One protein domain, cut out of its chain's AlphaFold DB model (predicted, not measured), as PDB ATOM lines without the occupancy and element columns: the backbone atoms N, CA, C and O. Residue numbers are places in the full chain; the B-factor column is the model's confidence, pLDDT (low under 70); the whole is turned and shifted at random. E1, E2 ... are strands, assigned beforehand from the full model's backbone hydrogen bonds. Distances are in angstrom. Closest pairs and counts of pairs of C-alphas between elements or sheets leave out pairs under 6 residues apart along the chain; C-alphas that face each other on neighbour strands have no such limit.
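What this domain is: This is residues 137 to 158 and 319 to 374 of the 467 residues of an uncharacterized protein of Aquitalea magnusonii (UniProt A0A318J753). You are looking at two antiparallel sheets partly face to face, a loose little sandwich: the larger, strongly twisted sheet of E2, E1, E5 and E7 is covered in part on one face by the small sheet of E3, E4 and E8. At one end the loop of residues 345 to 359, with E6 in it, reaches away from both sheets and lengthens the whole. The printed part has 78 residues with no named helix and eight named strands, E1 to E8 in order; the class is all strand, yet only 34 residues are in named elements. The whole is compact, with a radius of gyration of the C-alphas of 12.2 A, and elongated, spanning 35 by 23 by 21 A.

How they stand to each other: Start with E1, residues 143 to 148, and E2, residues 151 to 155, a hairpin in which N 148 and O 151 are 2.8 A apart. On the other side of E1 find E5, residues 339 to 343, antiparallel at 151 degrees, with N 145 and O 341 within hydrogen-bond range at 2.8 A. Beside E5 is the edge strand E7, residues 360 to 364, antiparallel, with N 342 and O 360 at 2.8 A. In the second sheet, E3, residues 320 to 322, and E4, residues 327 to 330, form a hairpin, with N 321 and O 329 at 2.8 A. E8, residues 371 to 373, is antiparallel to E4, with N 372 and O 328 at 2.8 A. Between the sheets, the closest C-alphas of E7 and E8 are those of Ala 363 and Phe 372, 6.9 A apart. Those of E2 and E3 are Gln 155 and Tyr 320, 7.1 A apart. E1 and E4 are only just apart, at 8.5 A. E6, residues 346 to 348, pairs with no named strand, but its residues 346 to 347 pair antiparallel with residues 137 to 138 and 354 to 355.

Where its parts are: Find C-alpha 143 at (-37.637, 15.097, 37.760); from there E1 runs 15.6 A to C-alpha 148. E2 measures 12.5 A, E5 13.4 A and E7 11.7 A. E8 ends at C-alpha 373, at (-28.050, 6.513, 41.042).

The domain as a whole: The two C-alphas farthest apart are those of Trp 149 and Ser 350, at 37.0 A. Residues 159 to 318 are not printed; across this cut C-alphas 158 and 319 are 7.9 A apart. The link from E6 to E7 is long, with 11 residues. Mean pLDDT of the printed part is 77.6; look for values under 70 at residues 137 to 141, 324 to 326 and 345 to 359.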
ATOM      1  N   ASN A 137     -23.804  15.302  35.884       61.75
ATOM      2  CA  ASN A 137     -23.960  16.684  36.322       61.75
ATOM      3  C   ASN A 137     -25.196  17.266  35.627       61.75
ATOM      4  O   ASN A 137     -25.160  17.589  34.439       61.75
ATOM      5  N   PHE A 138     -26.312  17.364  36.344       60.94
ATOM      6  CA  PHE A 138     -27.562  17.886  35.794       60.94
ATOM      7  C   PHE A 138     -27.530  19.415  35.657       60.94
ATOM      8  O   PHE A 138     -27.037  20.107  36.545       60.94
ATOM      9  N   ALA A 139     -28.072  19.946  34.556       57.97
ATOM     10  CA  ALA A 139     -28.138  21.394  34.318       57.97
ATOM     11  C   ALA A 139     -29.260  22.071  35.130       57.97
ATOM     12  O   ALA A 139     -29.154  23.235  35.510       57.97
ATOM     13  N   ALA A 140     -30.317  21.314  35.423       64.38
ATOM     14  CA  ALA A 140     -31.353  21.600  36.407       64.38
ATOM     15  C   ALA A 140     -31.747  20.272  37.077       64.38
ATOM     16  O   ALA A 140     -31.556  19.215  36.475       64.38
ATOM     17  N   GLY A 141     -32.274  20.300  38.306       69.44
ATOM     18  CA  GLY A 141     -32.613  19.078  39.048       69.44
ATOM     19  C   GLY A 141     -33.525  18.135  38.238       69.44
ATOM     20  O   GLY A 141     -34.569  18.589  37.766       69.44
ATOM     21  N   PRO A 142     -33.154  16.852  38.045       78.31
ATOM     22  CA  PRO A 142     -33.948  15.903  37.278       78.31
ATOM     23  C   PRO A 142     -35.269  15.618  37.991       78.31
ATOM     24  O   PRO A 142     -35.316  15.452  39.211       78.31
ATOM     25  N   GLN A 143     -36.349  15.516  37.226       87.06
ATOM     26  CA  GLN A 143     -37.637  15.097  37.760       87.06
ATOM     27  C   GLN A 143     -37.625  13.576  37.924       87.06
ATOM     28  O   GLN A 143     -37.288  12.853  36.987       87.06
ATOM     29  N   ILE A 144     -37.970  13.093  39.118       89.69
ATOM     30  CA  ILE A 144     -37.962  11.669  39.470       89.69
ATOM     31  C   ILE A 144     -39.397  11.164  39.529       89.69
ATOM     32  O   ILE A 144     -40.261  11.827  40.094       89.69
ATOM     33  N   TYR A 145     -39.652   9.977  38.993       90.88
ATOM     34  CA  TYR A 145     -40.975   9.367  38.943       90.88
ATOM     35  C   TYR A 145     -40.896   7.912  39.413       90.88
ATOM     36  O   TYR A 145     -39.900   7.222  39.183       90.88
ATOM     37  N   LYS A 146     -41.967   7.435  40.045       90.31
ATOM     38  CA  LYS A 146     -42.201   6.008  40.314       90.31
ATOM     39  C   LYS A 146     -43.406   5.581  39.482       90.31
ATOM     40  O   LYS A 146     -44.398   6.307  39.476       90.31
ATOM     41  N   THR A 147     -43.365   4.431  38.811       88.00
ATOM     42  CA  THR A 147     -44.610   3.868  38.263       88.00
ATOM     43  C   THR A 147     -45.405   3.248  39.408       88.00
ATOM     44  O   THR A 147     -44.996   2.237  39.973       88.00
ATOM     45  N   THR A 148     -46.524   3.869  39.769       82.25
ATOM     46  CA  THR A 148     -47.514   3.330  40.709       82.25
ATOM     47  C   THR A 148     -48.720   2.796  39.924       82.25
ATOM     48  O   THR A 148     -48.726   2.789  38.691       82.25
ATOM     49  N   TRP A 149     -49.773   2.348  40.614       78.81
ATOM     50  CA  TRP A 149     -51.048   1.988  39.973       78.81
ATOM     51  C   TRP A 149     -51.659   3.158  39.173       78.81
ATOM     52  O   TRP A 149     -52.445   2.929  38.259       78.81
ATOM     53  N   ASN A 150     -51.265   4.402  39.473       76.12
ATOM     54  CA  ASN A 150     -51.689   5.616  38.774       76.12
ATOM     55  C   ASN A 150     -50.785   5.974  37.572       76.12
ATOM     56  O   ASN A 150     -50.761   7.116  37.111       76.12
ATOM     57  N   GLY A 151     -49.968   5.031  37.096       84.44
ATOM     58  CA  GLY A 151     -48.925   5.309  36.113       84.44
ATOM     59  C   GLY A 151     -47.741   6.058  36.731       84.44
ATOM     60  O   GLY A 151     -47.340   5.792  37.861       84.44
ATOM     61  N   ASN A 152     -47.127   6.967  35.975       88.06
ATOM     62  CA  ASN A 152     -45.847   7.576  36.346       88.06
ATOM     63  C   ASN A 152     -46.025   8.784  37.279       88.06
ATOM     64  O   ASN A 152     -46.196   9.920  36.838       88.06
ATOM     65  N   GLU A 153     -45.956   8.530  38.582       88.75
ATOM     66  CA  GLU A 153     -46.219   9.500  39.640       88.75
ATOM     67  C   GLU A 153     -44.953  10.295  40.007       88.75
ATOM     68  O   GLU A 153     -43.956   9.739  40.485       88.75
ATOM     69  N   LEU A 154     -45.000  11.615  39.784       90.69
ATOM     70  CA  LEU A 154     -43.912  12.547  40.093       90.69
ATOM     71  C   LEU A 154     -43.581  12.533  41.595       90.69
ATOM     72  O   LEU A 154     -44.461  12.562  42.458       90.69
ATOM     73  N   GLN A 155     -42.287  12.495  41.885       91.50
ATOM     74  CA  GLN A 155     -41.695  12.572  43.213       91.50
ATOM     75  C   GLN A 155     -41.060  13.955  43.399       91.50
ATOM     76  O   GLN A 155     -40.589  14.571  42.439       91.50
ATOM     77  N   TYR A 156     -41.005  14.431  44.639       91.12
ATOM     78  CA  TYR A 156     -40.605  15.792  44.982       91.12
ATOM     79  C   TYR A 156     -39.427  15.801  45.963       91.12
ATOM     80  O   TYR A 156     -39.419  15.089  46.970       91.12
ATOM     81  N   SER A 157     -38.438  16.644  45.660       89.75
ATOM     82  CA  SER A 157     -37.269  16.918  46.506       89.75
ATOM     83  C   SER A 157     -37.497  18.033  47.528       89.75
ATOM     84  O   SER A 157     -36.703  18.205  48.452       89.75
ATOM     85  N   THR A 158     -38.592  18.777  47.389       90.75
ATOM     86  CA  THR A 158     -39.078  19.734  48.384       90.75
ATOM     87  C   THR A 158     -40.044  19.057  49.363       90.75
ATOM     88  O   THR A 158     -40.803  18.174  48.952       90.75
ATOM     89  N   ASP A 319     -40.005  13.174  49.213       91.25
ATOM     90  CA  ASP A 319     -39.999  11.843  48.596       91.25
ATOM     91  C   ASP A 319     -38.572  11.339  48.392       91.25
ATOM     92  O   ASP A 319     -38.283  10.173  48.661       91.25
ATOM     93  N   TYR A 320     -37.679  12.226  47.943       91.50
ATOM     94  CA  TYR A 320     -36.261  11.944  47.745       91.50
ATOM     95  C   TYR A 320     -35.376  13.148  48.075       91.50
ATOM     96  O   TYR A 320     -35.794  14.296  47.979       91.50
ATOM     97  N   THR A 321     -34.114  12.891  48.398       90.62
ATOM     98  CA  THR A 321     -33.040  13.890  48.346       90.62
ATOM     99  C   THR A 321     -32.112  13.582  47.173       90.62
ATOM    100  O   THR A 321     -31.953  12.421  46.791       90.62
ATOM    101  N   GLN A 322     -31.522  14.617  46.573       84.06
ATOM    102  CA  GLN A 322     -30.540  14.480  45.497       84.06
ATOM    103  C   GLN A 322     -29.150  14.850  46.019       84.06
ATOM    104  O   GLN A 322     -28.924  15.977  46.454       84.06
ATOM    105  N   GLY A 323     -28.207  13.914  45.934       73.69
ATOM    106  CA  GLY A 323     -26.787  14.196  46.116       73.69
ATOM    107  C   GLY A 323     -26.192  14.918  44.903       73.69
ATOM    108  O   GLY A 323     -26.608  14.700  43.764       73.69
ATOM    109  N   SER A 324     -25.151  15.724  45.128       65.56
ATOM    110  CA  SER A 324     -24.378  16.404  44.070       65.56
ATOM    111  C   SER A 324     -23.722  15.450  43.057       65.56
ATOM    112  O   SER A 324     -23.280  15.879  41.998       65.56
ATOM    113  N   ASN A 325     -23.692  14.153  43.367       61.88
ATOM    114  CA  ASN A 325     -23.228  13.050  42.532       61.88
ATOM    115  C   ASN A 325     -24.348  12.353  41.722       61.88
ATOM    116  O   ASN A 325     -24.126  11.265  41.196       61.88
ATOM    117  N   GLY A 326     -25.562  12.914  41.659       69.12
ATOM    118  CA  GLY A 326     -26.693  12.299  40.948       69.12
ATOM    119  C   GLY A 326     -27.288  11.065  41.642       69.12
ATOM    120  O   GLY A 326     -28.034  10.304  41.019       69.12
ATOM    121  N   LEU A 327     -26.962  10.850  42.922       80.38
ATOM    122  CA  LEU A 327     -27.589   9.831  43.760       80.38
ATOM    123  C   LEU A 327     -28.944  10.336  44.270       80.38
ATOM    124  O   LEU A 327     -29.015  11.380  44.917       80.38
ATOM    125  N   ILE A 328     -30.005   9.585  43.993       87.00
ATOM    126  CA  ILE A 328     -31.365   9.832  44.470       87.00
ATOM    127  C   ILE A 328     -31.606   8.939  45.686       87.00
ATOM    128  O   ILE A 328     -31.577   7.718  45.558       87.00
ATOM    129  N   THR A 329     -31.855   9.530  46.852       90.94
ATOM    130  CA  THR A 329     -32.094   8.793  48.103       90.94
ATOM    131  C   THR A 329     -33.517   9.040  48.583       90.94
ATOM    132  O   THR A 329     -33.845  10.150  49.004       90.94
ATOM    133  N   PHE A 330     -34.362   8.012  48.520       91.12
ATOM    134  CA  PHE A 330     -35.747   8.058  48.981       91.12
ATOM    135  C   PHE A 330     -35.846   7.981  50.511       91.12
ATOM    136  O   PHE A 330     -35.016   7.356  51.170       91.12
ATOM    137  N   SER A 331     -36.893   8.587  51.073       85.69
ATOM    138  CA  SER A 331     -37.189   8.547  52.517       85.69
ATOM    139  C   SER A 331     -37.648   7.169  53.023       85.69
ATOM    140  O   SER A 331     -37.590   6.904  54.223       85.69
ATOM    141  N   SER A 332     -38.039   6.267  52.119       84.94
ATOM    142  CA  SER A 332     -38.268   4.840  52.370       84.94
ATOM    143  C   SER A 332     -37.934   4.010  51.116       84.94
ATOM    144  O   SER A 332     -37.928   4.567  50.010       84.94
ATOM    145  N   PRO A 333     -37.647   2.696  51.238       87.19
ATOM    146  CA  PRO A 333     -37.428   1.834  50.079       87.19
ATOM    147  C   PRO A 333     -38.671   1.801  49.172       87.19
ATOM    148  O   PRO A 333     -39.770   1.520  49.664       87.19
ATOM    149  N   PRO A 334     -38.556   2.069  47.859       88.62
ATOM    150  CA  PRO A 334     -39.668   1.874  46.933       88.62
ATOM    151  C   PRO A 334     -40.004   0.378  46.807       88.62
ATOM    152  O   PRO A 334     -39.115  -0.469  46.880       88.62
ATOM    153  N   ALA A 335     -41.283   0.046  46.612       86.75
ATOM    154  CA  ALA A 335     -41.751  -1.342  46.619       86.75
ATOM    155  C   ALA A 335     -41.080  -2.203  45.532       86.75
ATOM    156  O   ALA A 335     -40.891  -1.746  44.404       86.75
ATOM    157  N   ALA A 336     -40.758  -3.457  45.857       88.62
ATOM    158  CA  ALA A 336     -40.086  -4.385  44.948       88.62
ATOM    159  C   ALA A 336     -40.787  -4.484  43.579       88.62
ATOM    160  O   ALA A 336     -42.012  -4.561  43.496       88.62
ATOM    161  N   GLY A 337     -40.004  -4.457  42.500       84.06
ATOM    162  CA  GLY A 337     -40.491  -4.435  41.120       84.06
ATOM    163  C   GLY A 337     -40.884  -3.050  40.587       84.06
ATOM    164  O   GLY A 337     -41.098  -2.927  39.385       84.06
ATOM    165  N   THR A 338     -40.938  -2.002  41.420       86.94
ATOM    166  CA  THR A 338     -41.326  -0.643  40.991       86.94
ATOM    167  C   THR A 338     -40.280  -0.040  40.041       86.94
ATOM    168  O   THR A 338     -39.128   0.140  40.452       86.94
ATOM    169  N   PRO A 339     -40.641   0.344  38.800       88.94
ATOM    170  CA  PRO A 339     -39.782   1.141  37.930       88.94
ATOM    171  C   PRO A 339     -39.510   2.524  38.531       88.94
ATOM    172  O   PRO A 339     -40.442   3.246  38.902       88.94
ATOM    173  N   ILE A 340     -38.233   2.907  38.590       89.38
ATOM    174  CA  ILE A 340     -37.797   4.253  38.970       89.38
ATOM    175  C   ILE A 340     -37.259   4.955  37.726       89.38
ATOM    176  O   ILE A 340     -36.335   4.480  37.052       89.38
ATOM    177  N   LEU A 341     -37.892   6.077  37.405       87.50
ATOM    178  CA  LEU A 341     -37.784   6.774  36.131       87.50
ATOM    179  C   LEU A 341     -37.358   8.221  36.366       87.50
ATOM    180  O   LEU A 341     -37.601   8.788  37.432       87.50
ATOM    181  N   TRP A 342     -36.724   8.824  35.368       85.69
ATOM    182  CA  TRP A 342     -36.264  10.203  35.434       85.69
ATOM    183  C   TRP A 342     -36.476  10.942  34.108       85.69
ATOM    184  O   TRP A 342     -36.584  10.326  33.043       85.69
ATOM    185  N   SER A 343     -36.519  12.269  34.179       80.75
ATOM    186  CA  SER A 343     -36.405  13.171  33.030       80.75
ATOM    187  C   SER A 343     -35.607  14.426  33.405       80.75
ATOM    188  O   SER A 343     -35.483  14.783  34.580       80.75
ATOM    189  N   GLY A 344     -35.038  15.095  32.404       74.12
ATOM    190  CA  GLY A 344     -34.211  16.294  32.568       74.12
ATOM    191  C   GLY A 344     -32.989  16.268  31.653       74.12
ATOM    192  O   GLY A 344     -32.758  15.290  30.951       74.12
ATOM    193  N   SER A 345     -32.191  17.333  31.650       66.19
ATOM    194  CA  SER A 345     -30.939  17.391  30.890       66.19
ATOM    195  C   SER A 345     -29.724  17.484  31.812       66.19
ATOM    196  O   SER A 345     -29.751  18.095  32.884       66.19
ATOM    197  N   GLY A 346     -28.629  16.867  31.384       64.69
ATOM    198  CA  GLY A 346     -27.372  16.859  32.120       64.69
ATOM    199  C   GLY A 346     -26.182  16.596  31.216       64.69
ATOM    200  O   GLY A 346     -26.321  16.457  30.001       64.69
ATOM    201  N   VAL A 347     -25.005  16.524  31.824       56.78
ATOM    202  CA  VAL A 347     -23.734  16.242  31.161       56.78
ATOM    203  C   VAL A 347     -22.999  15.174  31.967       56.78
ATOM    204  O   VAL A 347     -22.904  15.286  33.189       56.78
ATOM    205  N   GLY A 348     -22.469  14.143  31.309       58.22
ATOM    206  CA  GLY A 348     -21.597  13.166  31.966       58.22
ATOM    207  C   GLY A 348     -20.345  13.857  32.512       58.22
ATOM    208  O   GLY A 348     -19.598  14.477  31.753       58.22
ATOM    209  N   ALA A 349     -20.126  13.797  33.827       54.53
ATOM    210  CA  ALA A 349     -19.074  14.541  34.523       54.53
ATOM    211  C   ALA A 349     -17.658  14.154  34.062       54.53
ATOM    212  O   ALA A 349     -16.731  14.956  34.170       54.53
ATOM    213  N   SER A 350     -17.498  12.939  33.535       49.94
ATOM    214  CA  SER A 350     -16.247  12.425  32.976       49.94
ATOM    215  C   SER A 350     -16.182  12.558  31.450       49.94
ATOM    216  O   SER A 350     -15.145  12.954  30.915       49.94
ATOM    217  N   THR A 351     -17.257  12.260  30.722       51.09
ATOM    218  CA  THR A 351     -17.283  12.263  29.249       51.09
ATOM    219  C   THR A 351     -17.418  13.659  28.633       51.09
ATOM    220  O   THR A 351     -16.827  13.925  27.582       51.09
ATOM    221  N   GLY A 352     -18.170  14.555  29.279       53.09
ATOM    222  CA  GLY A 352     -18.649  15.807  28.689       53.09
ATOM    223  C   GLY A 352     -19.845  15.625  27.742       53.09
ATOM    224  O   GLY A 352     -20.248  16.581  27.083       53.09
ATOM    225  N   ASN A 353     -20.414  14.416  27.656       52.91
ATOM    226  CA  ASN A 353     -21.502  14.099  26.732       52.91
ATOM    227  C   ASN A 353     -22.863  14.543  27.285       52.91
ATOM    228  O   ASN A 353     -23.145  14.371  28.471       52.91
ATOM    229  N   ALA A 354     -23.723  15.074  26.413       52.25
ATOM    230  CA  ALA A 354     -25.074  15.499  26.776       52.25
ATOM    231  C   ALA A 354     -25.996  14.297  27.053       52.25
ATOM    232  O   ALA A 354     -26.117  13.380  26.240       52.25
ATOM    233  N   VAL A 355     -26.686  14.340  28.191       57.81
ATOM    234  CA  VAL A 355     -27.683  13.356  28.623       57.81
ATOM    235  C   VAL A 355     -29.068  13.820  28.165       57.81
ATOM    236  O   VAL A 355     -29.482  14.943  28.457       57.81
ATOM    237  N   SER A 356     -29.758  12.963  27.407       54.78
ATOM    238  CA  SER A 356     -30.997  13.291  26.689       54.78
ATOM    239  C   SER A 356     -32.193  13.542  27.612       54.78
ATOM    240  O   SER A 356     -32.411  12.798  28.562       54.78
ATOM    241  N   SER A 357     -33.027  14.521  27.248       52.38
ATOM    242  CA  SER A 357     -34.230  14.965  27.970       52.38
ATOM    243  C   SER A 357     -35.448  14.039  27.878       52.38
ATOM    244  O   SER A 357     -36.525  14.385  28.364       52.38
ATOM    245  N   SER A 358     -35.304  12.869  27.254       61.53
ATOM    246  CA  SER A 358     -36.368  11.860  27.192       61.53
ATOM    247  C   SER A 358     -36.633  11.200  28.553       61.53
ATOM    248  O   SER A 358     -35.771  11.161  29.425       61.53
ATOM    249  N   PHE A 359     -37.841  10.666  28.726       67.69
ATOM    250  CA  PHE A 359     -38.242   9.934  29.926       67.69
ATOM    251  C   PHE A 359     -37.570   8.551  29.940       67.69
ATOM    252  O   PHE A 359     -37.775   7.765  29.016       67.69
ATOM    253  N   GLN A 360     -36.746   8.260  30.951       76.19
ATOM    254  CA  GLN A 360     -35.868   7.081  30.972       76.19
ATOM    255  C   GLN A 360     -35.941   6.328  32.302       76.19
ATOM    256  O   GLN A 360     -35.994   6.934  33.371       76.19
ATOM    257  N   GLN A 361     -35.883   4.994  32.261       82.75
ATOM    258  CA  GLN A 361     -35.743   4.184  33.475       82.75
ATOM    259  C   GLN A 361     -34.275   4.147  33.907       82.75
ATOM    260  O   GLN A 361     -33.387   3.984  33.070       82.75
ATOM    261  N   PHE A 362     -34.010   4.283  35.208       75.94
ATOM    262  CA  PHE A 362     -32.651   4.186  35.761       75.94
ATOM    263  C   PHE A 362     -32.491   3.122  36.851       75.94
ATOM    264  O   PHE A 362     -31.363   2.741  37.156       75.94
ATOM    265  N   ALA A 363     -33.594   2.619  37.409       82.31
ATOM    266  CA  ALA A 363     -33.597   1.467  38.302       82.31
ATOM    267  C   ALA A 363     -34.938   0.718  38.261       82.31
ATOM    268  O   ALA A 363     -35.970   1.264  37.861       82.31
ATOM    269  N   THR A 364     -34.924  -0.522  38.742       86.06
ATOM    270  CA  THR A 364     -36.103  -1.211  39.276       86.06
ATOM    271  C   THR A 364     -35.841  -1.404  40.763       86.06
ATOM    272  O   THR A 364     -34.742  -1.817  41.133       86.06
ATOM    273  N   ALA A 365     -36.804  -1.073  41.617       85.94
ATOM    274  CA  ALA A 365     -36.646  -1.219  43.058       85.94
ATOM    275  C   ALA A 365     -36.685  -2.692  43.498       85.94
ATOM    276  O   ALA A 365     -37.387  -3.515  42.913       85.94
ATOM    277  N   ASP A 366     -35.959  -3.006  44.566       82.94
ATOM    278  CA  ASP A 366     -35.848  -4.331  45.189       82.94
ATOM    279  C   ASP A 366     -36.677  -4.466  46.483       82.94
ATOM    280  O   ASP A 366     -36.800  -5.561  47.025       82.94
ATOM    281  N   GLY A 367     -37.267  -3.368  46.975       84.44
ATOM    282  CA  GLY A 367     -37.965  -3.304  48.263       84.44
ATOM    283  C   GLY A 367     -37.055  -3.079  49.477       84.44
ATOM    284  O   GLY A 367     -37.557  -3.072  50.599       84.44
ATOM    285  N   ILE A 368     -35.742  -2.897  49.281       85.06
ATOM    286  CA  ILE A 368     -34.735  -2.823  50.354       85.06
ATOM    287  C   ILE A 368     -33.871  -1.562  50.219       85.06
ATOM    288  O   ILE A 368     -33.653  -0.849  51.198       85.06
ATOM    289  N   ALA A 369     -33.390  -1.258  49.014       84.12
ATOM    290  CA  ALA A 369     -32.557  -0.100  48.747       84.12
ATOM    291  C   ALA A 369     -33.358   1.213  48.815       84.12
ATOM    292  O   ALA A 369     -34.431   1.357  48.231       84.12
ATOM    293  N   THR A 370     -32.793   2.210  49.500       89.12
ATOM    294  CA  THR A 370     -33.293   3.595  49.520       89.12
ATOM    295  C   THR A 370     -32.600   4.489  48.491       89.12
ATOM    296  O   THR A 370     -33.190   5.474  48.052       89.12
ATOM    297  N   SER A 371     -31.369   4.156  48.090       86.81
ATOM    298  CA  SER A 371     -30.503   5.017  47.272       86.81
ATOM    299  C   SER A 371     -30.250   4.438  45.881       86.81
ATOM    300  O   SER A 371     -29.647   3.375  45.740       86.81
ATOM    301  N   PHE A 372     -30.634   5.182  44.844       80.69
ATOM    302  CA  PHE A 372     -30.515   4.800  43.440       80.69
ATOM    303  C   PHE A 372     -29.837   5.919  42.644       80.69
ATOM    304  O   PHE A 372     -30.237   7.076  42.674       80.69
ATOM    305  N   SER A 373     -28.782   5.584  41.914       77.12
ATOM    306  CA  SER A 373     -28.050   6.513  41.042       77.12
ATOM    307  C   SER A 373     -28.684   6.574  39.655       77.12
ATOM    308  O   SER A 373     -28.903   5.512  39.067       77.12
ATOM    309  N   ILE A 374     -28.865   7.760  39.075       72.00
ATOM    310  CA  ILE A 374     -29.282   7.891  37.668       72.00
ATOM    311  C   ILE A 374     -28.108   7.482  36.763       72.00
ATOM    312  O   ILE A 374     -27.251   8.297  36.430       72.00
TER     313      ILE A 374